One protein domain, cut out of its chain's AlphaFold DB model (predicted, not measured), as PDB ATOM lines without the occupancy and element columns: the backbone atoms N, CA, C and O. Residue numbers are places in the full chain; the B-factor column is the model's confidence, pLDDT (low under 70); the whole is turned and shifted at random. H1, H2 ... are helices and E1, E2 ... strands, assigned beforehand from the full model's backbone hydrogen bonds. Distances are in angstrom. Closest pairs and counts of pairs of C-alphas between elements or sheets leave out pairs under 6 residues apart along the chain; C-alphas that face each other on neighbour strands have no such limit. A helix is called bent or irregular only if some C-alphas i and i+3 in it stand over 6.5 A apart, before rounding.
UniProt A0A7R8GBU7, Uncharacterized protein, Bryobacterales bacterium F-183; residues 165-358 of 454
ATOM      1  N   GLU A 165     -52.719  26.429  28.848       80.62
ATOM      2  CA  GLU A 165     -51.892  26.816  29.994       80.62
ATOM      3  C   GLU A 165     -51.520  25.592  30.831       80.62
ATOM      4  O   GLU A 165     -50.357  25.433  31.211       80.62
ATOM      5  N   LYS A 166     -52.463  24.665  31.038       83.06
ATOM      6  CA  LYS A 166     -52.194  23.410  31.758       83.06
ATOM      7  C   LYS A 166     -51.226  22.488  31.020       83.06
ATOM      8  O   LYS A 166     -50.524  21.718  31.676       83.06
ATOM      9  N   LYS A 167     -51.119  22.582  29.689       83.75
ATOM     10  CA  LYS A 167     -50.119  21.842  28.886       83.75
ATOM     11  C   LYS A 167     -48.674  22.242  29.179       83.75
ATOM     12  O   LYS A 167     -47.752  21.479  28.873       83.75
ATOM     13  N   LYS A 168     -48.448  23.429  29.750       86.25
ATOM     14  CA  LYS A 168     -47.104  23.879  30.144       86.25
ATOM     15  C   LYS A 168     -46.602  23.152  31.393       86.25
ATOM     16  O   LYS A 168     -45.390  23.054  31.578       86.25
ATOM     17  N   CYS A 169     -47.508  22.621  32.213       90.44
ATOM     18  CA  CYS A 169     -47.199  21.880  33.430       90.44
ATOM     19  C   CYS A 169     -47.317  20.354  33.215       90.44
ATOM     20  O   CYS A 169     -47.951  19.901  32.259       90.44
ATOM     21  N   PRO A 170     -46.719  19.527  34.093       91.00
ATOM     22  CA  PRO A 170     -46.939  18.088  34.084       91.00
ATOM     23  C   PRO A 170     -48.403  17.738  34.380       91.00
ATOM     24  O   PRO A 170     -49.055  18.403  35.188       91.00
ATOM     25  N   ALA A 171     -48.902  16.644  33.802       92.19
ATOM     26  CA  ALA A 171     -50.144  16.042  34.291       92.19
ATOM     27  C   ALA A 171     -49.887  15.357  35.636       92.19
ATOM     28  O   ALA A 171     -48.908  14.622  35.765       92.19
ATOM     29  N   LEU A 172     -50.773  15.534  36.607       93.06
ATOM     30  CA  LEU A 172     -50.740  14.787  37.858       93.06
ATOM     31  C   LEU A 172     -51.626  13.554  37.728       93.06
ATOM     32  O   LEU A 172     -52.816  13.669  37.439       93.06
ATOM     33  N   LEU A 173     -51.035  12.380  37.922       91.88
ATOM     34  CA  LEU A 173     -51.724  11.095  37.866       91.88
ATOM     35  C   LEU A 173     -51.835  10.535  39.281       91.88
ATOM     36  O   LEU A 173     -50.822  10.337  39.949       91.88
ATOM     37  N   ILE A 174     -53.051  10.271  39.740       89.19
ATOM     38  CA  ILE A 174     -53.308   9.841  41.114       89.19
ATOM     39  C   ILE A 174     -53.986   8.469  41.085       89.19
ATOM     40  O   ILE A 174     -55.214   8.391  41.009       89.19
ATOM     41  N   PRO A 175     -53.218   7.360  41.078       85.25
ATOM     42  CA  PRO A 175     -53.775   6.042  41.351       85.25
ATOM     43  C   PRO A 175     -54.405   6.019  42.742       85.25
ATOM     44  O   PRO A 175     -53.740   6.304  43.733       85.25
ATOM     45  N   SER A 176     -55.688   5.670  42.809       79.88
ATOM     46  CA  SER A 176     -56.435   5.572  44.063       79.88
ATOM     47  C   SER A 176     -57.015   4.168  44.213       79.88
ATOM     48  O   SER A 176     -57.398   3.525  43.239       79.88
ATOM     49  N   SER A 177     -57.045   3.674  45.452       65.44
ATOM     50  CA  SER A 177     -57.451   2.300  45.792       65.44
ATOM     51  C   SER A 177     -58.797   2.217  46.520       65.44
ATOM     52  O   SER A 177     -59.028   1.288  47.296       65.44
ATOM     53  N   GLY A 178     -59.682   3.192  46.292       57.59
ATOM     54  CA  GLY A 178     -61.102   2.965  46.538       57.59
ATOM     55  C   GLY A 178     -61.546   2.982  47.993       57.59
ATOM     56  O   GLY A 178     -62.454   2.243  48.354       57.59
ATOM     57  N   LYS A 179     -61.015   3.865  48.851       65.62
ATOM     58  CA  LYS A 179     -61.727   4.193  50.109       65.62
ATOM     59  C   LYS A 179     -62.995   5.026  49.836       65.62
ATOM     60  O   LYS A 179     -63.211   6.024  50.518       65.62
ATOM     61  N   HIS A 180     -63.770   4.677  48.809       68.25
ATOM     62  CA  HIS A 180     -64.962   5.387  48.340       68.25
ATOM     63  C   HIS A 180     -64.738   6.902  48.180       68.25
ATOM     64  O   HIS A 180     -65.530   7.721  48.639       68.25
ATOM     65  N   GLY A 181     -63.572   7.297  47.655       67.25
ATOM     66  CA  GLY A 181     -63.199   8.709  47.521       67.25
ATOM     67  C   GLY A 181     -63.031   9.486  48.840       67.25
ATOM     68  O   GLY A 181     -62.848  10.699  48.793       67.25
ATOM     69  N   LYS A 182     -63.046   8.838  50.017       71.31
ATOM     70  CA  LYS A 182     -62.987   9.506  51.334       71.31
ATOM     71  C   LYS A 182     -61.813  10.483  51.462       71.31
ATOM     72  O   LYS A 182     -61.991  11.597  51.950       71.31
ATOM     73  N   TRP A 183     -60.634  10.092  50.978       73.19
ATOM     74  CA  TRP A 183     -59.434  10.931  51.043       73.19
ATOM     75  C   TRP A 183     -59.524  12.193  50.185       73.19
ATOM     76  O   TRP A 183     -58.922  13.199  50.547       73.19
ATOM     77  N   LEU A 184     -60.317  12.193  49.106       75.06
ATOM     78  CA  LEU A 184     -60.549  13.413  48.335       75.06
ATOM     79  C   LEU A 184     -61.210  14.478  49.208       75.06
ATOM     80  O   LEU A 184     -60.768  15.621  49.201       75.06
ATOM     81  N   GLY A 185     -62.270  14.118  49.939       73.38
ATOM     82  CA  GLY A 185     -62.988  15.068  50.790       73.38
ATOM     83  C   GLY A 185     -62.068  15.710  51.828       73.38
ATOM     84  O   GLY A 185     -62.094  16.924  52.014       73.38
ATOM     85  N   GLU A 186     -61.201  14.903  52.443       79.56
ATOM     86  CA  GLU A 186     -60.207  15.376  53.409       79.56
ATOM     87  C   GLU A 186     -59.151  16.286  52.760       79.56
ATOM     88  O   GLU A 186     -58.858  17.359  53.292       79.56
ATOM     89  N   ALA A 187     -58.627  15.909  51.589       82.56
ATOM     90  CA  ALA A 187     -57.614  16.689  50.882       82.56
ATOM     91  C   ALA A 187     -58.158  18.027  50.355       82.56
ATOM     92  O   ALA A 187     -57.524  19.072  50.511       82.56
ATOM     93  N   LEU A 188     -59.366  18.024  49.785       82.88
ATOM     94  CA  LEU A 188     -60.028  19.227  49.275       82.88
ATOM     95  C   LEU A 188     -60.460  20.190  50.380       82.88
ATOM     96  O   LEU A 188     -60.485  21.397  50.148       82.88
ATOM     97  N   ALA A 189     -60.777  19.691  51.578       83.56
ATOM     98  CA  ALA A 189     -61.050  20.541  52.737       83.56
ATOM     99  C   ALA A 189     -59.787  21.260  53.247       83.56
ATOM    100  O   ALA A 189     -59.884  22.249  53.973       83.56
ATOM    101  N   LYS A 190     -58.600  20.778  52.859       85.31
ATOM    102  CA  LYS A 190     -57.300  21.272  53.319       85.31
ATOM    103  C   LYS A 190     -56.348  21.532  52.145       85.31
ATOM    104  O   LYS A 190     -55.233  21.014  52.121       85.31
ATOM    105  N   PRO A 191     -56.717  22.389  51.178       82.62
ATOM    106  CA  PRO A 191     -55.980  22.526  49.925       82.62
ATOM    107  C   PRO A 191     -54.530  22.974  50.135       82.62
ATOM    108  O   PRO A 191     -53.658  22.608  49.360       82.62
ATOM    109  N   LYS A 192     -54.238  23.719  51.210       82.38
ATOM    110  CA  LYS A 192     -52.868  24.130  51.547       82.38
ATOM    111  C   LYS A 192     -51.980  22.960  51.979       82.38
ATOM    112  O   LYS A 192     -50.777  23.021  51.742       82.38
ATOM    113  N   GLU A 193     -52.561  21.918  52.570       80.94
ATOM    114  CA  GLU A 193     -51.845  20.755  53.097       80.94
ATOM    115  C   GLU A 193     -51.534  19.702  52.037       80.94
ATOM    116  O   GLU A 193     -50.678  18.885  52.315       80.94
ATOM    117  N   PHE A 194     -52.178  19.705  50.863       86.25
ATOM    118  CA  PHE A 194     -51.985  18.685  49.823       86.25
ATOM    119  C   PHE A 194     -51.528  19.325  48.510       86.25
ATOM    120  O   PHE A 194     -52.291  20.010  47.828       86.25
ATOM    121  N   TRP A 195     -50.269  19.107  48.128       87.56
ATOM    122  CA  TRP A 195     -49.656  19.800  46.987       87.56
ATOM    123  C   TRP A 195     -50.376  19.576  45.662       87.56
ATOM    124  O   TRP A 195     -50.504  20.511  44.871       87.56
ATOM    125  N   TRP A 196     -50.878  18.366  45.424       89.12
ATOM    126  CA  TRP A 196     -51.597  18.059  44.195       89.12
ATOM    127  C   TRP A 196     -52.934  18.816  44.127       89.12
ATOM    128  O   TRP A 196     -53.353  19.196  43.034       89.12
ATOM    129  N   VAL A 197     -53.555  19.128  45.277       90.06
ATOM    130  CA  VAL A 197     -54.756  19.978  45.365       90.06
ATOM    131  C   VAL A 197     -54.410  21.426  45.026       90.06
ATOM    132  O   VAL A 197     -55.110  22.045  44.227       90.06
ATOM    133  N   ARG A 198     -53.289  21.957  45.546       88.69
ATOM    134  CA  ARG A 198     -52.797  23.307  45.187       88.69
ATOM    135  C   ARG A 198     -52.566  23.466  43.685       88.69
ATOM    136  O   ARG A 198     -52.663  24.570  43.163       88.69
ATOM    137  N   CYS A 199     -52.270  22.366  42.995       88.50
ATOM    138  CA  CYS A 199     -52.005  22.354  41.564       88.50
ATOM    139  C   CYS A 199     -53.262  22.299  40.682       88.50
ATOM    140  O   CYS A 199     -53.122  22.431  39.471       88.50
ATOM    141  N   LEU A 200     -54.478  22.129  41.219       89.12
ATOM    142  CA  LEU A 200     -55.703  21.991  40.405       89.12
ATOM    143  C   LEU A 200     -55.950  23.173  39.450       89.12
ATOM    144  O   LEU A 200     -56.526  23.006  38.368       89.12
ATOM    145  N   GLU A 201     -55.492  24.365  39.830       85.31
ATOM    146  CA  GLU A 201     -55.656  25.593  39.049       85.31
ATOM    147  C   GLU A 201     -54.769  25.639  37.796       85.31
ATOM    148  O   GLU A 201     -55.131  26.295  36.824       85.31
ATOM    149  N   PHE A 202     -53.629  24.941  37.786       86.69
ATOM    150  CA  PHE A 202     -52.610  25.081  36.733       86.69
ATOM    151  C   PHE A 202     -52.024  23.761  36.215       86.69
ATOM    152  O   PHE A 202     -51.342  23.754  35.196       86.69
ATOM    153  N   CYS A 203     -52.330  22.638  36.853       90.00
ATOM    154  CA  CYS A 203     -52.067  21.300  36.349       90.00
ATOM    155  C   CYS A 203     -53.386  20.619  35.977       90.00
ATOM    156  O   CYS A 203     -54.475  20.948  36.465       90.00
ATOM    157  N   ARG A 204     -53.285  19.610  35.116       89.44
ATOM    158  CA  ARG A 204     -54.346  18.614  34.971       89.44
ATOM    159  C   ARG A 204     -54.167  17.576  36.072       89.44
ATOM    160  O   ARG A 204     -53.057  17.078  36.231       89.44
ATOM    161  N   VAL A 205     -55.230  17.243  36.796       91.19
ATOM    162  CA  VAL A 205     -55.211  16.194  37.823       91.19
ATOM    163  C   VAL A 205     -56.172  15.097  37.400       91.19
ATOM    164  O   VAL A 205     -57.345  15.365  37.156       91.19
ATOM    165  N   ILE A 206     -55.650  13.878  37.291       90.50
ATOM    166  CA  ILE A 206     -56.378  12.721  36.783       90.50
ATOM    167  C   ILE A 206     -56.283  11.606  37.815       90.50
ATOM    168  O   ILE A 206     -55.195  11.101  38.097       90.50
ATOM    169  N   PHE A 207     -57.426  11.209  38.356       90.12
ATOM    170  CA  PHE A 207     -57.532  10.046  39.220       90.12
ATOM    171  C   PHE A 207     -57.653   8.785  38.376       90.12
ATOM    172  O   PHE A 207     -58.444   8.714  37.438       90.12
ATOM    173  N   LEU A 208     -56.855   7.782  38.725       89.19
ATOM    174  CA  LEU A 208     -56.883   6.464  38.110       89.19
ATOM    175  C   LEU A 208     -57.562   5.530  39.100       89.19
ATOM    176  O   LEU A 208     -57.026   5.291  40.184       89.19
ATOM    177  N   VAL A 209     -58.734   5.025  38.733       86.94
ATOM    178  CA  VAL A 209     -59.623   4.288  39.641       86.94
ATOM    179  C   VAL A 209     -59.997   2.946  39.023       86.94
ATOM    180  O   VAL A 209     -60.115   2.828  37.802       86.94
ATOM    181  N   SER A 210     -60.180   1.914  39.843       83.94
ATOM    182  CA  SER A 210     -60.749   0.658  39.350       83.94
ATOM    183  C   SER A 210     -62.166   0.888  38.818       83.94
ATOM    184  O   SER A 210     -62.947   1.622  39.420       83.94
ATOM    185  N   ALA A 211     -62.525   0.247  37.709       85.00
ATOM    186  CA  ALA A 211     -63.871   0.329  37.146       85.00
ATOM    187  C   ALA A 211     -64.957  -0.091  38.157       85.00
ATOM    188  O   ALA A 211     -66.025   0.513  38.179       85.00
ATOM    189  N   ASP A 212     -64.648  -1.049  39.039       80.69
ATOM    190  CA  ASP A 212     -65.549  -1.526  40.098       80.69
ATOM    191  C   ASP A 212     -65.824  -0.450  41.174       80.69
ATOM    192  O   ASP A 212     -66.792  -0.556  41.921       80.69
ATOM    193  N   GLU A 213     -64.984   0.587  41.260       81.69
ATOM    194  CA  GLU A 213     -65.034   1.651  42.276       81.69
ATOM    195  C   GLU A 213     -65.384   3.021  41.665       81.69
ATOM    196  O   GLU A 213     -65.473   4.016  42.377       81.69
ATOM    197  N   ALA A 214     -65.589   3.104  40.344       83.62
ATOM    198  CA  ALA A 214     -65.720   4.368  39.616       83.62
ATOM    199  C   ALA A 214     -66.894   5.246  40.087       83.62
ATOM    200  O   ALA A 214     -66.766   6.472  40.111       83.62
ATOM    201  N   ALA A 215     -68.004   4.627  40.502       84.25
ATOM    202  CA  ALA A 215     -69.201   5.325  40.974       84.25
ATOM    203  C   ALA A 215     -68.919   6.225  42.196       84.25
ATOM    204  O   ALA A 215     -69.464   7.321  42.308       84.25
ATOM    205  N   ASP A 216     -67.986   5.833  43.070       83.44
ATOM    206  CA  ASP A 216     -67.629   6.618  44.261       83.44
ATOM    207  C   ASP A 216     -66.870   7.919  43.928       83.44
ATOM    208  O   ASP A 216     -66.665   8.793  44.783       83.44
ATOM    209  N   TYR A 217     -66.435   8.054  42.672       84.19
ATOM    210  CA  TYR A 217     -65.612   9.152  42.185       84.19
ATOM    211  C   TYR A 217     -66.381  10.109  41.259       84.19
ATOM    212  O   TYR A 217     -65.823  11.120  40.847       84.19
ATOM    213  N   GLU A 218     -67.674   9.891  40.989       81.69
ATOM    214  CA  GLU A 218     -68.488  10.782  40.133       81.69
ATOM    215  C   GLU A 218     -68.480  12.244  40.616       81.69
ATOM    216  O   GLU A 218     -68.400  13.198  39.840       81.69
ATOM    217  N   GLN A 219     -68.458  12.427  41.935       83.00
ATOM    218  CA  GLN A 219     -68.383  13.728  42.599       83.00
ATOM    219  C   GLN A 219     -67.096  14.524  42.321       83.00
ATOM    220  O   GLN A 219     -67.026  15.690  42.708       83.00
ATOM    221  N   PHE A 220     -66.074  13.932  41.695       85.19
ATOM    222  CA  PHE A 220     -64.788  14.579  41.413       85.19
ATOM    223  C   PHE A 220     -64.907  15.594  40.271       85.19
ATOM    224  O   PHE A 220     -64.221  16.619  40.284       85.19
ATOM    225  N   ALA A 221     -65.848  15.376  39.345       82.94
ATOM    226  CA  ALA A 221     -66.072  16.249  38.196       82.94
ATOM    227  C   ALA A 221     -66.360  17.708  38.604       82.94
ATOM    228  O   ALA A 221     -65.891  18.642  37.952       82.94
ATOM    229  N   LYS A 222     -67.044  17.928  39.740       85.00
ATOM    230  CA  LYS A 222     -67.351  19.278  40.261       85.00
ATOM    231  C   LYS A 222     -66.104  20.096  40.627       85.00
ATOM    232  O   LYS A 222     -66.178  21.318  40.711       85.00
ATOM    233  N   TRP A 223     -64.964  19.433  40.817       84.75
ATOM    234  CA  TRP A 223     -63.674  20.044  41.141       84.75
ATOM    235  C   TRP A 223     -62.730  20.123  39.938       84.75
ATOM    236  O   TRP A 223     -61.550  20.418  40.113       84.75
ATOM    237  N   LYS A 224     -63.231  19.856  38.720       84.56
ATOM    238  CA  LYS A 224     -62.422  19.769  37.491       84.56
ATOM    239  C   LYS A 224     -61.299  18.728  37.593       84.56
ATOM    240  O   LYS A 224     -60.222  18.910  37.025       84.56
ATOM    241  N   ILE A 225     -61.553  17.663  38.350       88.44
ATOM    242  CA  ILE A 225     -60.689  16.491  38.430       88.44
ATOM    243  C   ILE A 225     -61.273  15.439  37.503       88.44
ATOM    244  O   ILE A 225     -62.459  15.120  37.597       88.44
ATOM    245  N   ASP A 226     -60.435  14.889  36.636       87.62
ATOM    246  CA  ASP A 226     -60.866  13.794  35.784       87.62
ATOM    247  C   ASP A 226     -60.719  12.458  36.486       87.62
ATOM    248  O   ASP A 226     -59.796  12.245  37.277       87.62
ATOM    249  N   VAL A 227     -61.584  11.527  36.112       88.19
ATOM    250  CA  VAL A 227     -61.536  10.145  36.569       88.19
ATOM    251  C   VAL A 227     -61.371   9.254  35.350       88.19
ATOM    252  O   VAL A 227     -62.139   9.327  34.395       88.19
ATOM    253  N   VAL A 228     -60.344   8.416  35.383       88.50
ATOM    254  CA  VAL A 228     -60.021   7.451  34.339       88.50
ATOM    255  C   VAL A 228     -60.050   6.060  34.954       88.50
ATOM    256  O   VAL A 228     -59.335   5.770  35.914       88.50
ATOM    257  N   THR A 229     -60.878   5.188  34.389       87.12
ATOM    258  CA  THR A 229     -61.129   3.858  34.948       87.12
ATOM    259  C   THR A 229     -60.264   2.784  34.302       87.12
ATOM    260  O   THR A 229     -60.137   2.758  33.079       87.12
ATOM    261  N   TYR A 230     -59.743   1.839  35.082       85.94
ATOM    262  CA  TYR A 230     -59.029   0.650  34.595       85.94
ATOM    263  C   TYR A 230     -59.640  -0.641  35.156       85.94
ATOM    264  O   TYR A 230     -60.322  -0.608  36.179       85.94
ATOM    265  N   THR A 231     -59.390  -1.798  34.531       83.06
ATOM    266  CA  THR A 231     -59.786  -3.089  35.134       83.06
ATOM    267  C   THR A 231     -58.690  -3.623  36.051       83.06
ATOM    268  O   THR A 231     -57.504  -3.422  35.791       83.06
ATOM    269  N   GLY A 232     -59.077  -4.372  37.077       79.00
ATOM    270  CA  GLY A 232     -58.157  -4.868  38.100       79.00
ATOM    271  C   GLY A 232     -58.187  -3.995  39.353       79.00
ATOM    272  O   GLY A 232     -59.015  -3.096  39.484       79.00
ATOM    273  N   PHE A 233     -57.310  -4.282  40.310       75.69
ATOM    274  CA  PHE A 233     -57.375  -3.701  41.652       75.69
ATOM    275  C   PHE A 233     -55.979  -3.482  42.235       75.69
ATOM    276  O   PHE A 233     -55.003  -4.125  41.846       75.69
ATOM    277  N   GLY A 234     -55.894  -2.573  43.205       74.81
ATOM    278  CA  GLY A 234     -54.640  -2.211  43.857       74.81
ATOM    279  C   GLY A 234     -53.807  -1.186  43.084       74.81
ATOM    280  O   GLY A 234     -54.065  -0.871  41.920       74.81
ATOM    281  N   MET A 235     -52.789  -0.665  43.771       75.62
ATOM    282  CA  MET A 235     -51.963   0.443  43.286       75.62
ATOM    283  C   MET A 235     -51.142   0.087  42.044       75.62
ATOM    284  O   MET A 235     -50.970   0.941  41.179       75.62
ATOM    285  N   GLY A 236     -50.679  -1.160  41.896       77.75
ATOM    286  CA  GLY A 236     -49.907  -1.564  40.718       77.75
ATOM    287  C   GLY A 236     -50.690  -1.479  39.407       77.75
ATOM    288  O   GLY A 236     -50.173  -0.951  38.422       77.75
ATOM    289  N   CYS A 237     -51.961  -1.897  39.401       81.50
ATOM    290  CA  CYS A 237     -52.857  -1.702  38.257       81.50
ATOM    291  C   CYS A 237     -53.072  -0.207  37.966       81.50
ATOM    292  O   CYS A 237     -52.973   0.211  36.813       81.50
ATOM    293  N   GLY A 238     -53.278   0.613  39.003       83.31
ATOM    294  CA  GLY A 238     -53.390   2.066  38.855       83.31
ATOM    295  C   GLY A 238     -52.135   2.698  38.251       83.31
ATOM    296  O   GLY A 238     -52.230   3.506  37.331       83.31
ATOM    297  N   ARG A 239     -50.944   2.272  38.678       82.50
ATOM    298  CA  ARG A 239     -49.669   2.747  38.121       82.50
ATOM    299  C   ARG A 239     -49.467   2.326  36.669       82.50
ATOM    300  O   ARG A 239     -49.070   3.148  35.842       82.50
ATOM    301  N   ALA A 240     -49.783   1.076  36.335       82.50
ATOM    302  CA  ALA A 240     -49.743   0.595  34.957       82.50
ATOM    303  C   ALA A 240     -50.724   1.371  34.055       82.50
ATOM    304  O   ALA A 240     -50.371   1.748  32.933       82.50
ATOM    305  N   ALA A 241     -51.925   1.681  34.558       84.88
ATOM    306  CA  ALA A 241     -52.889   2.531  33.864       84.88
ATOM    307  C   ALA A 241     -52.356   3.960  33.679       84.88
ATOM    308  O   ALA A 241     -52.483   4.520  32.592       84.88
ATOM    309  N   GLY A 242     -51.686   4.518  34.691       86.25
ATOM    310  CA  GLY A 242     -51.053   5.833  34.621       86.25
ATOM    311  C   GLY A 242     -49.940   5.916  33.579       86.25
ATOM    312  O   GLY A 242     -49.885   6.876  32.817       86.25
ATOM    313  N   ILE A 243     -49.107   4.879  33.458       83.44
ATOM    314  CA  ILE A 243     -48.097   4.788  32.392       83.44
ATOM    315  C   ILE A 243     -48.756   4.737  31.010       83.44
ATOM    316  O   ILE A 243     -48.328   5.446  30.097       83.44
ATOM    317  N   ALA A 244     -49.806   3.929  30.842       82.81
ATOM    318  CA  ALA A 244     -50.541   3.859  29.579       82.81
ATOM    319  C   ALA A 244     -51.186   5.209  29.217       82.81
ATOM    320  O   ALA A 244     -51.143   5.623  28.058       82.81
ATOM    321  N   LEU A 245     -51.729   5.918  30.210       86.31
ATOM    322  CA  LEU A 245     -52.293   7.252  30.046       86.31
ATOM    323  C   LEU A 245     -51.225   8.290  29.692       86.31
ATOM    324  O   LEU A 245     -51.418   9.049  28.747       86.31
ATOM    325  N   ALA A 246     -50.079   8.286  30.371       86.00
ATOM    326  CA  ALA A 246     -48.973   9.193  30.074       86.00
ATOM    327  C   ALA A 246     -48.485   9.056  28.621       86.00
ATOM    328  O   ALA A 246     -48.243  10.065  27.958       86.00
ATOM    329  N   LYS A 247     -48.413   7.820  28.096       82.50
ATOM    330  CA  LYS A 247     -48.090   7.559  26.679       82.50
ATOM    331  C   LYS A 247     -49.100   8.210  25.733       82.50
ATOM    332  O   LYS A 247     -48.695   8.809  24.745       82.50
ATOM    333  N   LYS A 248     -50.396   8.124  26.043       81.88
ATOM    334  CA  LYS A 248     -51.455   8.733  25.220       81.88
ATOM    335  C   LYS A 248     -51.470  10.259  25.310       81.88
ATOM    336  O   LYS A 248     -51.618  10.913  24.288       81.88
ATOM    337  N   LEU A 249     -51.279  10.817  26.507       83.06
ATOM    338  CA  LEU A 249     -51.206  12.268  26.711       83.06
ATOM    339  C   LEU A 249     -49.967  12.893  26.053       83.06
ATOM    340  O   LEU A 249     -49.946  14.099  25.830       83.06
ATOM    341  N   ASN A 250     -48.928  12.093  25.782       82.69
ATOM    342  CA  ASN A 250     -47.677  12.514  25.151       82.69
ATOM    343  C   ASN A 250     -47.044  13.769  25.794       82.69
ATOM    344  O   ASN A 250     -46.483  14.638  25.127       82.69
ATOM    345  N   ARG A 251     -47.131  13.866  27.124       84.50
ATOM    346  CA  ARG A 251     -46.493  14.907  27.937       84.50
ATOM    347  C   ARG A 251     -45.953  14.337  29.240       84.50
ATOM    348  O   ARG A 251     -46.375  13.269  29.681       84.50
ATOM    349  N   VAL A 252     -45.038  15.073  29.871       87.75
ATOM    350  CA  VAL A 252     -44.499  14.702  31.184       87.75
ATOM    351  C   VAL A 252     -45.648  14.562  32.183       87.75
ATOM    352  O   VAL A 252     -46.497  15.446  32.293       87.75
ATOM    353  N   CYS A 253     -45.667  13.450  32.906       90.00
ATOM    354  CA  CYS A 253     -46.632  13.181  33.962       90.00
ATOM    355  C   CYS A 253     -45.905  12.958  35.292       90.00
ATOM    356  O   CYS A 253     -44.782  12.461  35.323       90.00
ATOM    357  N   MET A 254     -46.546  13.312  36.398       89.81
ATOM    358  CA  MET A 254     -46.081  13.075  37.760       89.81
ATOM    359  C   MET A 254     -47.136  12.236  38.466       89.81
ATOM    360  O   MET A 254     -48.268  12.674  38.646       89.81
ATOM    361  N   MET A 255     -46.777  11.008  38.817       88.19
ATOM    362  CA  MET A 255     -47.684  10.039  39.414       88.19
ATOM    363  C   MET A 255     -47.431   9.907  40.914       88.19
ATOM    364  O   MET A 255     -46.283   9.702  41.316       88.19
ATOM    365  N   THR A 256     -48.484  10.031  41.726       84.56
ATOM    366  CA  THR A 256     -48.373  10.077  43.192       84.56
ATOM    367  C   THR A 256     -49.583   9.499  43.937       84.56
ATOM    368  O   THR A 256     -50.630   9.295  43.336       84.56
ATOM    369  N   ASP A 257     -49.439   9.241  45.242       80.31
ATOM    370  CA  ASP A 257     -50.530   8.820  46.141       80.31
ATOM    371  C   ASP A 257     -51.409  10.031  46.528       80.31
ATOM    372  O   ASP A 257     -50.903  11.150  46.702       80.31
ATOM    373  N   ASP A 258     -52.713   9.804  46.713       79.88
ATOM    374  CA  ASP A 258     -53.706  10.834  47.057       79.88
ATOM    375  C   ASP A 258     -53.480  11.452  48.451       79.88
ATOM    376  O   ASP A 258     -54.006  12.523  48.756       79.88
ATOM    377  N   ARG A 259     -52.601  10.847  49.262       77.69
ATOM    378  CA  ARG A 259     -52.246  11.277  50.629       77.69
ATOM    379  C   ARG A 259     -50.969  12.112  50.751       77.69
ATOM    380  O   ARG A 259     -50.481  12.336  51.859       77.69
ATOM    381  N   THR A 260     -50.367  12.528  49.642       80.12
ATOM    382  CA  THR A 260     -49.117  13.300  49.685       80.12
ATOM    383  C   THR A 260     -49.362  14.767  50.032       80.12
ATOM    384  O   THR A 260     -50.139  15.452  49.368       80.12
ATOM    385  N   VAL A 261     -48.682  15.260  51.073       79.69
ATOM    386  CA  VAL A 261     -48.953  16.595  51.633       79.69
ATOM    387  C   VAL A 261     -48.164  17.701  50.935       79.69
ATOM    388  O   VAL A 261     -48.712  18.717  50.509       79.69
ATOM    389  N   ASP A 262     -46.872  17.498  50.694       84.06
ATOM    390  CA  ASP A 262     -46.066  18.528  50.037       84.06
ATOM    391  C   ASP A 262     -45.158  17.962  48.946       84.06
ATOM    392  O   ASP A 262     -44.804  16.784  48.962       84.06
ATOM    393  N   LEU A 263     -44.775  18.813  48.004       85.94
ATOM    394  CA  LEU A 263     -43.750  18.547  47.014       85.94
ATOM    395  C   LEU A 263     -42.734  19.675  47.111       85.94
ATOM    396  O   LEU A 263     -43.058  20.831  46.861       85.94
ATOM    397  N   PHE A 264     -41.506  19.326  47.463       82.94
ATOM    398  CA  PHE A 264     -40.387  20.247  47.536       82.94
ATOM    399  C   PHE A 264     -39.492  20.062  46.319       82.94
ATOM    400  O   PHE A 264     -39.202  18.929  45.930       82.94
ATOM    401  N   TRP A 265     -39.007  21.168  45.766       81.56
ATOM    402  CA  TRP A 265     -37.927  21.207  44.790       81.56
ATOM    403  C   TRP A 265     -36.848  22.142  45.325       81.56
ATOM    404  O   TRP A 265     -37.127  23.304  45.598       81.56
ATOM    405  N   ASN A 266     -35.631  21.626  45.529       77.19
ATOM    406  CA  ASN A 266     -34.535  22.368  46.168       77.19
ATOM    407  C   ASN A 266     -34.904  22.890  47.573       77.19
ATOM    408  O   ASN A 266     -34.593  24.019  47.931       77.19
ATOM    409  N   GLU A 267     -35.572  22.041  48.365       78.94
ATOM    410  CA  GLU A 267     -36.057  22.322  49.731       78.94
ATOM    411  C   GLU A 267     -37.136  23.410  49.867       78.94
ATOM    412  O   GLU A 267     -37.591  23.680  50.977       78.94
ATOM    413  N   THR A 268     -37.634  23.966  48.763       83.12
ATOM    414  CA  THR A 268     -38.787  24.880  48.754       83.12
ATOM    415  C   THR A 268     -40.030  24.192  48.207       83.12
ATOM    416  O   THR A 268     -39.929  23.424  47.249       83.12
ATOM    417  N   SER A 269     -41.200  24.447  48.804       86.12
ATOM    418  CA  SER A 269     -42.473  23.923  48.294       86.12
ATOM    419  C   SER A 269     -42.706  24.422  46.868       86.12
ATOM    420  O   SER A 269     -42.541  25.605  46.579       86.12
ATOM    421  N   VAL A 270     -43.087  23.507  45.983       86.81
ATOM    422  CA  VAL A 270     -43.252  23.762  44.553       86.81
ATOM    423  C   VAL A 270     -44.377  24.766  44.298       86.81
ATOM    424  O   VAL A 270     -45.495  24.625  44.806       86.81
ATOM    425  N   THR A 271     -44.076  25.763  43.469       86.69
ATOM    426  CA  THR A 271     -45.009  26.770  42.946       86.69
ATOM    427  C   THR A 271     -45.511  26.418  41.536       86.69
ATOM    428  O   THR A 271     -45.091  25.433  40.923       86.69
ATOM    429  N   LYS A 272     -46.412  27.243  40.978       85.69
ATOM    430  CA  LYS A 272     -46.853  27.120  39.577       85.69
ATOM    431  C   LYS A 272     -45.682  27.219  38.590       85.69
ATOM    432  O   LYS A 272     -45.576  26.394  37.681       85.69
ATOM    433  N   ASP A 273     -44.806  28.205  38.779       87.69
ATOM    434  CA  ASP A 273     -43.662  28.436  37.889       87.69
ATOM    435  C   ASP A 273     -42.657  27.282  37.973       87.69
ATOM    436  O   ASP A 273     -42.116  26.835  36.957       87.69
ATOM    437  N   ASP A 274     -42.485  26.716  39.170       88.75
ATOM    438  CA  ASP A 274     -41.680  25.516  39.373       88.75
ATOM    439  C   ASP A 274     -42.228  24.324  38.587       88.75
ATOM    440  O   ASP A 274     -41.460  23.637  37.918       88.75
ATOM    441  N   MET A 275     -43.546  24.096  38.577       88.94
ATOM    442  CA  MET A 275     -44.143  22.996  37.807       88.94
ATOM    443  C   MET A 275     -43.870  23.118  36.305       88.94
ATOM    444  O   MET A 275     -43.500  22.130  35.666       88.94
ATOM    445  N   ALA A 276     -43.983  24.318  35.732       87.88
ATOM    446  CA  ALA A 276     -43.634  24.545  34.327       87.88
ATOM    447  C   ALA A 276     -42.137  24.280  34.054       87.88
ATOM    448  O   ALA A 276     -41.770  23.649  33.054       87.88
ATOM    449  N   ASN A 277     -41.262  24.696  34.973       86.19
ATOM    450  CA  ASN A 277     -39.827  24.429  34.886       86.19
ATOM    451  C   ASN A 277     -39.503  22.931  34.999       86.19
ATOM    452  O   ASN A 277     -38.685  22.427  34.225       86.19
ATOM    453  N   LEU A 278     -40.179  22.199  35.891       85.62
ATOM    454  CA  LEU A 278     -40.044  20.748  36.043       85.62
ATOM    455  C   LEU A 278     -40.462  20.014  34.763       85.62
ATOM    456  O   LEU A 278     -39.730  19.138  34.302       85.62
ATOM    457  N   ALA A 279     -41.572  20.408  34.123       84.88
ATOM    458  CA  ALA A 279     -41.966  19.846  32.828       84.88
ATOM    459  C   ALA A 279     -40.858  20.013  31.780       84.88
ATOM    460  O   ALA A 279     -40.513  19.062  31.078       84.88
ATOM    461  N   LYS A 280     -40.256  21.206  31.687       83.56
ATOM    462  CA  LYS A 280     -39.154  21.476  30.751       83.56
ATOM    463  C   LYS A 280     -37.897  20.671  31.088       83.56
ATOM    464  O   LYS A 280     -37.273  20.127  30.175       83.56
ATOM    465  N   ALA A 281     -37.537  20.584  32.367       80.56
ATOM    466  CA  ALA A 281     -36.368  19.845  32.834       80.56
ATOM    467  C   ALA A 281     -36.492  18.342  32.535       80.56
ATOM    468  O   ALA A 281     -35.558  17.733  32.013       80.56
ATOM    469  N   PHE A 282     -37.665  17.753  32.785       80.38
ATOM    470  CA  PHE A 282     -37.874  16.313  32.637       80.38
ATOM    471  C   PHE A 282     -38.212  15.847  31.220       80.38
ATOM    472  O   PHE A 282     -38.178  14.646  30.973       80.38
ATOM    473  N   ARG A 283     -38.418  16.741  30.245       77.19
ATOM    474  CA  ARG A 283     -38.520  16.344  28.821       77.19
ATOM    475  C   ARG A 283     -37.293  15.584  28.311       77.19
ATOM    476  O   ARG A 283     -37.404  14.828  27.351       77.19
ATOM    477  N   LYS A 284     -36.129  15.795  28.931       70.00
ATOM    478  CA  LYS A 284     -34.871  15.107  28.597       70.00
ATOM    479  C   LYS A 284     -34.563  13.921  29.523       70.00
ATOM    480  O   LYS A 284     -33.550  13.261  29.325       70.00
ATOM    481  N   ALA A 285     -35.392  13.688  30.539       66.12
ATOM    482  CA  ALA A 285     -35.201  12.627  31.523       66.12
ATOM    483  C   ALA A 285     -35.603  11.252  30.948       66.12
ATOM    484  O   ALA A 285     -36.353  11.203  29.967       66.12
ATOM    485  N   PRO A 286     -35.143  10.137  31.549       62.81
ATOM    486  CA  PRO A 286     -35.647   8.796  31.231       62.81
ATOM    487  C   PRO A 286     -37.171   8.703  31.350       62.81
ATOM    488  O   PRO A 286     -37.807   9.505  32.035       62.81
ATOM    489  N   PHE A 287     -37.743   7.667  30.727       60.53
ATOM    490  CA  PHE A 287     -39.190   7.443  30.691       60.53
ATOM    491  C   PHE A 287     -39.798   7.330  32.083       60.53
ATOM    492  O   PHE A 287     -40.908   7.802  32.272       60.53
ATOM    493  N   ILE A 288     -39.076   6.757  33.048       59.47
ATOM    494  CA  ILE A 288     -39.461   6.744  34.458       59.47
ATOM    495  C   ILE A 288     -38.291   7.233  35.306       59.47
ATOM    496  O   ILE A 288     -37.176   6.725  35.186       59.47
ATOM    497  N   ASN A 289     -38.559   8.183  36.199       56.56
ATOM    498  CA  ASN A 289     -37.631   8.582  37.249       56.56
ATOM    499  C   ASN A 289     -38.331   8.574  38.615       56.56
ATOM    500  O   ASN A 289     -39.419   9.130  38.766       56.56
ATOM    501  N   GLY A 290     -37.711   7.927  39.601       53.22
ATOM    502  CA  GLY A 290     -38.203   7.885  40.977       53.22
ATOM    503  C   GLY A 290     -37.523   8.947  41.831       53.22
ATOM    504  O   GLY A 290     -36.306   9.111  41.768       53.22
ATOM    505  N   VAL A 291     -38.294   9.649  42.659       53.06
ATOM    506  CA  VAL A 291     -37.735  10.551  43.674       53.06
ATOM    507  C   VAL A 291     -37.347   9.735  44.901       53.06
ATOM    508  O   VAL A 291     -38.212   9.071  45.465       53.06
ATOM    509  N   LEU A 292     -36.066   9.784  45.296       41.38
ATOM    510  CA  LEU A 292     -35.538   9.066  46.463       41.38
ATOM    511  C   LEU A 292     -36.382   9.364  47.717       41.38
ATOM    512  O   LEU A 292     -36.671  10.534  47.988       41.38
ATOM    513  N   PRO A 293     -36.744   8.358  48.529       41.88
ATOM    514  CA  PRO A 293     -37.532   8.597  49.719       41.88
ATOM    515  C   PRO A 293     -36.641   9.073  50.860       41.88
ATOM    516  O   PRO A 293     -35.578   8.506  51.112       41.88
ATOM    517  N   LYS A 294     -37.152   9.998  51.673       35.00
ATOM    518  CA  LYS A 294     -36.790  10.042  53.091       35.00
ATOM    519  C   LYS A 294     -37.807   9.168  53.831       35.00
ATOM    520  O   LYS A 294     -38.952   9.574  53.971       35.00
ATOM    521  N   GLY A 295     -37.413   7.966  54.260       38.03
ATOM    522  CA  GLY A 295     -38.263   7.120  55.116       38.03
ATOM    523  C   GLY A 295     -39.220   6.147  54.410       38.03
ATOM    524  O   GLY A 295     -40.330   5.939  54.875       38.03
ATOM    525  N   GLU A 296     -38.757   5.487  53.344       45.16
ATOM    526  CA  GLU A 296     -39.302   4.209  52.846       45.16
ATOM    527  C   GLU A 296     -40.485   4.141  51.848       45.16
ATOM    528  O   GLU A 296     -41.051   3.063  51.715       45.16
ATOM    529  N   LEU A 297     -40.844   5.140  51.041       49.12
ATOM    530  CA  LEU A 297     -41.709   4.901  49.860       49.12
ATOM    531  C   LEU A 297     -41.374   5.907  48.746       49.12
ATOM    532  O   LEU A 297     -41.415   7.108  48.992       49.12
ATOM    533  N   ASN A 298     -41.049   5.464  47.524       50.66
ATOM    534  CA  ASN A 298     -40.933   6.375  46.372       50.66
ATOM    535  C   ASN A 298     -42.338   6.805  45.927       50.66
ATOM    536  O   ASN A 298     -42.871   6.281  44.958       50.66
ATOM    537  N   ILE A 299     -42.956   7.753  46.631       67.38
ATOM    538  CA  ILE A 299     -44.360   8.142  46.388       67.38
ATOM    539  C   ILE A 299     -44.512   9.024  45.130       67.38
ATOM    540  O   ILE A 299     -45.624   9.361  44.739       67.38
ATOM    541  N   LEU A 300     -43.420   9.405  44.459       78.25
ATOM    542  CA  LEU A 300     -43.470  10.192  43.228       78.25
ATOM    543  C   LEU A 300     -42.687   9.521  42.102       78.25
ATOM    544  O   LEU A 300     -41.478   9.295  42.196       78.25
ATOM    545  N   THR A 301     -43.402   9.252  41.014       79.94
ATOM    546  CA  THR A 301     -42.871   8.709  39.765       79.94
ATOM    547  C   THR A 301     -43.056   9.740  38.660       79.94
ATOM    548  O   THR A 301     -44.177  10.134  38.358       79.94
ATOM    549  N   ILE A 302     -41.968  10.179  38.042       82.00
ATOM    550  CA  ILE A 302     -42.008  11.071  36.880       82.00
ATOM    551  C   ILE A 302     -42.020  10.203  35.632       82.00
ATOM    552  O   ILE A 302     -41.152   9.345  35.495       82.00
ATOM    553  N   ILE A 303     -42.976  10.433  34.735       81.94
ATOM    554  CA  ILE A 303     -43.130   9.704  33.479       81.94
ATOM    555  C   ILE A 303     -42.866  10.657  32.309       81.94
ATOM    556  O   ILE A 303     -43.595  11.635  32.143       81.94
ATOM    557  N   ASN A 304     -41.851  10.380  31.491       83.06
ATOM    558  CA  ASN A 304     -41.550  11.135  30.272       83.06
ATOM    559  C   ASN A 304     -41.863  10.298  29.019       83.06
ATOM    560  O   ASN A 304     -41.033   9.481  28.619       83.06
ATOM    561  N   PRO A 305     -43.006  10.514  28.343       77.06
ATOM    562  CA  PRO A 305     -43.384   9.703  27.192       77.06
ATOM    563  C   PRO A 305     -42.473   9.866  25.971       77.06
ATOM    564  O   PRO A 305     -42.465   8.986  25.115       77.06
ATOM    565  N   ALA A 306     -41.680  10.940  25.908       75.44
ATOM    566  CA  ALA A 306     -40.743  11.197  24.816       75.44
ATOM    567  C   ALA A 306     -39.395  10.465  24.969       75.44
ATOM    568  O   ALA A 306     -38.539  10.561  24.088       75.44
ATOM    569  N   ALA A 307     -39.162   9.765  26.083       68.88
ATOM    570  CA  ALA A 307     -37.909   9.056  26.294       68.88
ATOM    571  C   ALA A 307     -37.795   7.817  25.376       68.88
ATOM    572  O   ALA A 307     -38.770   7.089  25.196       68.88
ATOM    573  N   PRO A 308     -36.597   7.533  24.827       58.44
ATOM    574  CA  PRO A 308     -36.392   6.494  23.811       58.44
ATOM    575  C   PRO A 308     -36.536   5.055  24.327       58.44
ATOM    576  O   PRO A 308     -36.534   4.125  23.528       58.44
ATOM    577  N   GLN A 309     -36.624   4.854  25.644       58.16
ATOM    578  CA  GLN A 309     -36.805   3.539  26.263       58.16
ATOM    579  C   GLN A 309     -38.193   3.449  26.886       58.16
ATOM    580  O   GLN A 309     -38.638   4.381  27.547       58.16
ATOM    581  N   HIS A 310     -38.887   2.337  26.677       59.41
ATOM    582  CA  HIS A 310     -40.311   2.227  26.972       59.41
ATOM    583  C   HIS A 310     -40.602   1.529  28.298       59.41
ATOM    584  O   HIS A 310     -41.332   0.555  28.258       59.41
ATOM    585  N   VAL A 311     -40.138   2.052  29.439       56.28
ATOM    586  CA  VAL A 311     -40.364   1.388  30.739       56.28
ATOM    587  C   VAL A 311     -41.863   1.163  31.035       56.28
ATOM    588  O   VAL A 311     -42.703   2.058  30.907       56.28
ATOM    589  N   THR A 312     -42.209  -0.045  31.444       62.56
ATOM    590  CA  THR A 312     -43.521  -0.578  31.768       62.56
ATOM    591  C   THR A 312     -43.476  -1.085  33.197       62.56
ATOM    592  O   THR A 312     -42.424  -1.337  33.780       62.56
ATOM    593  N   PHE A 313     -44.651  -1.169  33.799       68.94
ATOM    594  CA  PHE A 313     -44.814  -1.593  35.175       68.94
ATOM    595  C   PHE A 313     -45.684  -2.843  35.188       68.94
ATOM    596  O   PHE A 313     -46.733  -2.842  34.537       68.94
ATOM    597  N   SER A 314     -45.282  -3.886  35.920       74.56
ATOM    598  CA  SER A 314     -46.124  -5.073  36.086       74.56
ATOM    599  C   SER A 314     -47.412  -4.672  36.810       74.56
ATOM    600  O   SER A 314     -47.354  -4.342  37.998       74.56
ATOM    601  N   PRO A 315     -48.595  -4.756  36.171       73.75
ATOM    602  CA  PRO A 315     -49.858  -4.507  36.868       73.75
ATOM    603  C   PRO A 315     -50.135  -5.567  37.950       73.75
ATOM    604  O   PRO A 315     -51.063  -5.410  38.739       73.75
ATOM    605  N   PHE A 316     -49.337  -6.641  37.992       76.00
ATOM    606  CA  PHE A 316     -49.510  -7.806  38.854       76.00
ATOM    607  C   PHE A 316     -48.709  -7.728  40.168       76.00
ATOM    608  O   PHE A 316     -48.847  -8.600  41.029       76.00
ATOM    609  N   PHE A 317     -47.951  -6.648  40.401       70.50
ATOM    610  CA  PHE A 317     -47.661  -6.215  41.774       70.50
ATOM    611  C   PHE A 317     -48.939  -5.634  42.376       70.50
ATOM    612  O   PHE A 317     -49.286  -4.474  42.170       70.50
ATOM    613  N   ILE A 318     -49.685  -6.476  43.078       59.84
ATOM    614  CA  ILE A 318     -50.935  -6.093  43.725       59.84
ATOM    615  C   ILE A 318     -50.584  -5.340  45.021       59.84
ATOM    616  O   ILE A 318     -49.526  -5.560  45.582       59.84
ATOM    617  N   ALA A 319     -51.452  -4.419  45.447       60.94
ATOM    618  CA  ALA A 319     -51.540  -3.777  46.771       60.94
ATOM    619  C   ALA A 319     -50.353  -3.012  47.399       60.94
ATOM    620  O   ALA A 319     -50.619  -1.944  47.958       60.94
ATOM    621  N   SER A 320     -49.125  -3.542  47.448       63.69
ATOM    622  CA  SER A 320     -48.074  -2.985  48.315       63.69
ATOM    623  C   SER A 320     -46.626  -3.169  47.825       63.69
ATOM    624  O   SER A 320     -46.280  -4.139  47.156       63.69
ATOM    625  N   LYS A 321     -45.754  -2.221  48.215       71.25
ATOM    626  CA  LYS A 321     -44.297  -2.165  47.936       71.25
ATOM    627  C   LYS A 321     -43.936  -2.003  46.447       71.25
ATOM    628  O   LYS A 321     -42.762  -2.089  46.100       71.25
ATOM    629  N   GLU A 322     -44.899  -1.679  45.592       70.94
ATOM    630  CA  GLU A 322     -44.764  -1.441  44.154       70.94
ATOM    631  C   GLU A 322     -43.711  -0.377  43.816       70.94
ATOM    632  O   GLU A 322     -42.887  -0.569  42.926       70.94
ATOM    633  N   ASP A 323     -43.667   0.701  44.597       70.62
ATOM    634  CA  ASP A 323     -42.693   1.784  44.439       70.62
ATOM    635  C   ASP A 323     -41.281   1.368  44.818       70.62
ATOM    636  O   ASP A 323     -40.301   1.757  44.174       70.62
ATOM    637  N   LYS A 324     -41.177   0.548  45.868       75.94
ATOM    638  CA  LYS A 324     -39.903  -0.036  46.271       75.94
ATOM    639  C   LYS A 324     -39.446  -1.044  45.212       75.94
ATOM    640  O   LYS A 324     -38.283  -1.026  44.831       75.94
ATOM    641  N   ALA A 325     -40.347  -1.870  44.683       79.19
ATOM    642  CA  ALA A 325     -40.041  -2.830  43.626       79.19
ATOM    643  C   ALA A 325     -39.592  -2.139  42.328       79.19
ATOM    644  O   ALA A 325     -38.574  -2.525  41.760       79.19
ATOM    645  N   LEU A 326     -40.285  -1.074  41.909       76.81
ATOM    646  CA  LEU A 326     -39.891  -0.257  40.758       76.81
ATOM    647  C   LEU A 326     -38.508   0.361  40.958       76.81
ATOM    648  O   LEU A 326     -37.692   0.356  40.043       76.81
ATOM    649  N   HIS A 327     -38.223   0.865  42.160       77.56
ATOM    650  CA  HIS A 327     -36.905   1.402  42.481       77.56
ATOM    651  C   HIS A 327     -35.796   0.362  42.313       77.56
ATOM    652  O   HIS A 327     -34.810   0.633  41.628       77.56
ATOM    653  N   LEU A 328     -35.973  -0.816  42.923       81.25
ATOM    654  CA  LEU A 328     -35.024  -1.920  42.804       81.25
ATOM    655  C   LEU A 328     -34.853  -2.322  41.339       81.25
ATOM    656  O   LEU A 328     -33.728  -2.496  40.882       81.25
ATOM    657  N   PHE A 329     -35.948  -2.397  40.580       82.69
ATOM    658  CA  PHE A 329     -35.884  -2.682  39.154       82.69
ATOM    659  C   PHE A 329     -35.050  -1.650  38.389       82.69
ATOM    660  O   PHE A 329     -34.111  -2.031  37.692       82.69
ATOM    661  N   CYS A 330     -35.326  -0.353  38.557       77.19
ATOM    662  CA  CYS A 330     -34.556   0.701  37.897       77.19
ATOM    663  C   CYS A 330     -33.062   0.608  38.236       77.19
ATOM    664  O   CYS A 330     -32.227   0.799  37.358       77.19
ATOM    665  N   LYS A 331     -32.712   0.268  39.483       80.38
ATOM    666  CA  LYS A 331     -31.317   0.093  39.914       80.38
ATOM    667  C   LYS A 331     -30.647  -1.137  39.301       80.38
ATOM    668  O   LYS A 331     -29.503  -1.040  38.864       80.38
ATOM    669  N   MET A 332     -31.356  -2.261  39.206       86.56
ATOM    670  CA  MET A 332     -30.866  -3.439  38.479       86.56
ATOM    671  C   MET A 332     -30.676  -3.137  36.993       86.56
ATOM    672  O   MET A 332     -29.668  -3.524  36.413       86.56
ATOM    673  N   PHE A 333     -31.608  -2.403  36.384       82.19
ATOM    674  CA  PHE A 333     -31.534  -2.044  34.973       82.19
ATOM    675  C   PHE A 333     -30.406  -1.042  34.678       82.19
ATOM    676  O   PHE A 333     -29.701  -1.195  33.686       82.19
ATOM    677  N   GLU A 334     -30.159  -0.066  35.563       79.12
ATOM    678  CA  GLU A 334     -28.959   0.787  35.516       79.12
ATOM    679  C   GLU A 334     -27.675  -0.057  35.508       79.12
ATOM    680  O   GLU A 334     -26.789   0.172  34.683       79.12
ATOM    681  N   ALA A 335     -27.571  -1.034  36.415       84.38
ATOM    682  CA  ALA A 335     -26.413  -1.920  36.505       84.38
ATOM    683  C   ALA A 335     -26.248  -2.782  35.243       84.38
ATOM    684  O   ALA A 335     -25.147  -2.847  34.701       84.38
ATOM    685  N   TYR A 336     -27.346  -3.346  34.732       85.81
ATOM    686  CA  TYR A 336     -27.375  -4.096  33.478       85.81
ATOM    687  C   TYR A 336     -26.859  -3.261  32.298       85.81
ATOM    688  O   TYR A 336     -25.965  -3.690  31.576       85.81
ATOM    689  N   LEU A 337     -27.361  -2.034  32.116       81.62
ATOM    690  CA  LEU A 337     -26.917  -1.172  31.015       81.62
ATOM    691  C   LEU A 337     -25.436  -0.790  31.131       81.62
ATOM    692  O   LEU A 337     -24.742  -0.742  30.116       81.62
ATOM    693  N   ASN A 338     -24.945  -0.550  32.350       81.25
ATOM    694  CA  ASN A 338     -23.531  -0.270  32.589       81.25
ATOM    695  C   ASN A 338     -22.643  -1.471  32.227       81.25
ATOM    696  O   ASN A 338     -21.604  -1.280  31.595       81.25
ATOM    697  N   ASP A 339     -23.061  -2.687  32.584       84.50
ATOM    698  CA  ASP A 339     -22.359  -3.925  32.231       84.50
ATOM    699  C   ASP A 339     -22.306  -4.127  30.708       84.50
ATOM    700  O   ASP A 339     -21.241  -4.351  30.128       84.50
ATOM    701  N   GLN A 340     -23.432  -3.878  30.033       79.06
ATOM    702  CA  GLN A 340     -23.545  -3.905  28.571       79.06
ATOM    703  C   GLN A 340     -22.821  -2.738  27.871       79.06
ATOM    704  O   GLN A 340     -22.836  -2.653  26.641       79.06
ATOM    705  N   LYS A 341     -22.206  -1.810  28.623       77.12
ATOM    706  CA  LYS A 341     -21.622  -0.550  28.120       77.12
ATOM    707  C   LYS A 341     -22.599   0.243  27.239       77.12
ATOM    708  O   LYS A 341     -22.191   0.982  26.340       77.12
ATOM    709  N   ALA A 342     -23.894   0.079  27.488       67.44
ATOM    710  CA  ALA A 342     -24.953   0.769  26.783       67.44
ATOM    711  C   ALA A 342     -25.179   2.150  27.421       67.44
ATOM    712  O   ALA A 342     -25.006   2.311  28.632       67.44
ATOM    713  N   PRO A 343     -25.591   3.171  26.645       61.34
ATOM    714  CA  PRO A 343     -25.965   4.458  27.215       61.34
ATOM    715  C   PRO A 343     -27.073   4.269  28.255       61.34
ATOM    716  O   PRO A 343     -28.172   3.822  27.922       61.34
ATOM    717  N   CYS A 344     -26.792   4.615  29.512       56.72
ATOM    718  CA  CYS A 344     -27.802   4.592  30.557       56.72
ATOM    719  C   CYS A 344     -28.721   5.808  30.371       56.72
ATOM    720  O   CYS A 344     -28.269   6.943  30.544       56.72
ATOM    721  N   PRO A 345     -30.006   5.627  30.021       52.81
ATOM    722  CA  PRO A 345     -30.933   6.746  29.923       52.81
ATOM    723  C   PRO A 345     -31.326   7.236  31.319       52.81
ATOM    724  O   PRO A 345     -31.915   8.305  31.435       52.81
ATOM    725  N   ILE A 346     -31.049   6.448  32.370       53.66
ATOM    726  CA  ILE A 346     -31.439   6.741  33.741       53.66
ATOM    727  C   ILE A 346     -30.450   7.759  34.304       53.66
ATOM    728  O   ILE A 346     -29.463   7.434  34.958       53.66
ATOM    729  N   SER A 347     -30.689   9.033  33.998       47.00
ATOM    730  CA  SER A 347     -29.918  10.122  34.587       47.00
ATOM    731  C   SER A 347     -30.305  10.283  36.056       47.00
ATOM    732  O   SER A 347     -31.494  10.414  36.359       47.00
ATOM    733  N   ARG A 348     -29.322  10.401  36.957       49.75
ATOM    734  CA  ARG A 348     -29.556  11.038  38.259       49.75
ATOM    735  C   ARG A 348     -30.042  12.453  37.971       49.75
ATOM    736  O   ARG A 348     -29.266  13.283  37.505       49.75
ATOM    737  N   THR A 349     -31.325  12.728  38.173       48.16
ATOM    738  CA  THR A 349     -31.816  14.096  38.021       48.16
ATOM    739  C   THR A 349     -31.125  14.966  39.051       48.16
ATOM    740  O   THR A 349     -31.199  14.697  40.245       48.16
ATOM    741  N   SER A 350     -30.464  16.017  38.578       40.62
ATOM    742  CA  SER A 350     -29.758  17.025  39.369       40.62
ATOM    743  C   SER A 350     -30.700  17.937  40.176       40.62
ATOM    744  O   SER A 350     -30.381  19.096  40.409       40.62
ATOM    745  N   GLY A 351     -31.883  17.447  40.558       52.59
ATOM    746  CA  GLY A 351     -32.891  18.184  41.313       52.59
ATOM    747  C   GLY A 351     -33.288  17.416  42.566       52.59
ATOM    748  O   GLY A 351     -33.722  16.268  42.476       52.59
ATOM    749  N   ASN A 352     -33.165  18.070  43.721       68.62
ATOM    750  CA  ASN A 352     -33.605  17.553  45.016       68.62
ATOM    751  C   ASN A 352     -35.132  17.665  45.098       68.62
ATOM    752  O   ASN A 352     -35.659  18.591  45.715       68.62
ATOM    753  N   LEU A 353     -35.847  16.781  44.398       75.75
ATOM    754  CA  LEU A 353     -37.270  16.599  44.656       75.75
ATOM    755  C   LEU A 353     -37.439  15.836  45.969       75.75
ATOM    756  O   LEU A 353     -36.699  14.894  46.250       75.75
ATOM    757  N   ARG A 354     -38.429  16.228  46.766       78.12
ATOM    758  CA  ARG A 354     -38.816  15.518  47.985       78.12
ATOM    759  C   ARG A 354     -40.320  15.608  48.164       78.12
ATOM    760  O   ARG A 354     -40.890  16.686  48.068       78.12
ATOM    761  N   VAL A 355     -40.959  14.485  48.465       76.50
ATOM    762  CA  VAL A 355     -42.390  14.442  48.785       76.50
ATOM    763  C   VAL A 355     -42.554  14.444  50.302       76.50
ATOM    764  O   VAL A 355     -41.917  13.655  50.998       76.50
ATOM    765  N   GLY A 356     -43.375  15.350  50.824       72.69
ATOM    766  CA  GLY A 356     -43.846  15.333  52.203       72.69
ATOM    767  C   GLY A 356     -44.989  14.331  52.376       72.69
ATOM    768  O   GLY A 356     -45.864  14.227  51.515       72.69
ATOM    769  N   PHE A 357     -44.997  13.622  53.504       69.12
ATOM    770  CA  PHE A 357     -46.047  12.672  53.872       69.12
ATOM    771  C   PHE A 357     -46.655  13.044  55.227       69.12
ATOM    772  O   PHE A 357     -45.936  13.497  56.119       69.12
ATOM    773  N   ASP A 358     -47.961  12.828  55.384       62.78
ATOM    774  CA  ASP A 358     -48.606  12.895  56.692       62.78
ATOM    775  C   ASP A 358     -48.254  11.636  57.501       62.78
ATOM    776  O   ASP A 358     -48.737  10.539  57.222       62.78
TER     777      ASP A 358
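AT A GLANCE: This is residues 165 to 358 of the 454 residues of an uncharacterized protein of Bryobacterales bacterium F-183 (UniProt A0A7R8GBU7). A strongly twisted sheet of six strands curls round one helix, H4, with H3 over the other face at the E3 edge. H6 runs outward past the opposite edge strand, E6, and the longest axis goes from H3 to the far end of H6, while a separate ribbon of two strands, E5 and E8, packs on H2. The printed part has 194 residues with six named helices and eight named strands, in the order E1 H1 H2 E2 H3 E3 H4 E4 E5 H5 E6 E7 H6 E8. The large sheet is mixed, in the order E3 E2 E1 E4 E7 E6, and the ribbon is antiparallel. The class is mixed, helices and strands; the whole is compact, with a radius of gyration of the C-alphas of 16.0 A and spans of 51 by 36 by 32 A.

HOW THE PARTS SIT: E1, residues 171 to 175, H1, residues 182 to 189, H2, residues 195 to 198, and E2, residues 205 to 210, form a strand-helix-strand unit, two parallel neighbour strands with helices between, its crossover right-handed; N 206 and O 172 are 2.8 A apart. H1 is not on the sheet; H2 only grazes it. E2, H3, residues 211 to 223, and E3, residues 226 to 230, form another right-handed unit, with N 228 and O 207 at 2.8 A. H3 lies over E3 at a height over the sheet of 7.8 A, along the strands; it is irregular, with C-alphas 212 and 215 7.8 A apart. E3, H4, residues 235 to 249, and E4, residues 253 to 256, form a split right-handed unit, E2 and E1 lying between its strands in the sheet; E4 and E1 are parallel neighbours, with N 254 and O 171 within hydrogen-bond range at 2.8 A. H4 touches E1, closest at the C-alphas of Pro 175 and Gly 238, 4.7 A. E5, residues 260 to 265, touches H2, closest at the C-alphas of Asp 262 and Trp 195, 4.9 A. H5, residues 272 to 282, is on the sheet. E6, residues 288 to 290, and E7, residues 300 to 303, form a hairpin, with N 302 and O 289 at 2.8 A; E7 is antiparallel to E4, with N 255 and O 301 at 2.8 A. H6, residues 322 to 339, is also on the sheet; the arrangement is three layers, helices on both faces of a sheet, with H4 and H6 on one face and H3 and H5 on the other. E8, residues 353 to 357, is antiparallel to E5, with N 264 and O 354 at 2.8 A. Every O i to N i+4 pair is within hydrogen-bond range in H1, H4, H5 and H6, but 0 of 9 in H3, where 7 of 10 O i to N i+3 pairs are; H2 is too short for such a pair.

IN THESE COORDINATES: E1 begins at C-alpha 171, (-50.144, 16.042, 34.291). E2 is 16.6 A long, H3 20.1 A, H4 20.4 A and H6 25.5 A, from C-alpha 322 at (-44.764, -1.441, 44.154). E8 ends at C-alpha 357, (-46.047, 12.672, 53.872).

THE WHOLE: The two C-alphas farthest apart, those of Lys 222 and Lys 341, are 51.3 A apart. The printed part has no cut; the links E7 to H6, 18 residues, and H6 to E8, 13 residues, are long. The mean pLDDT of the printed part is 77.1, and 43 residues are under 70, among them residues 285 to 299 and 342 to 352.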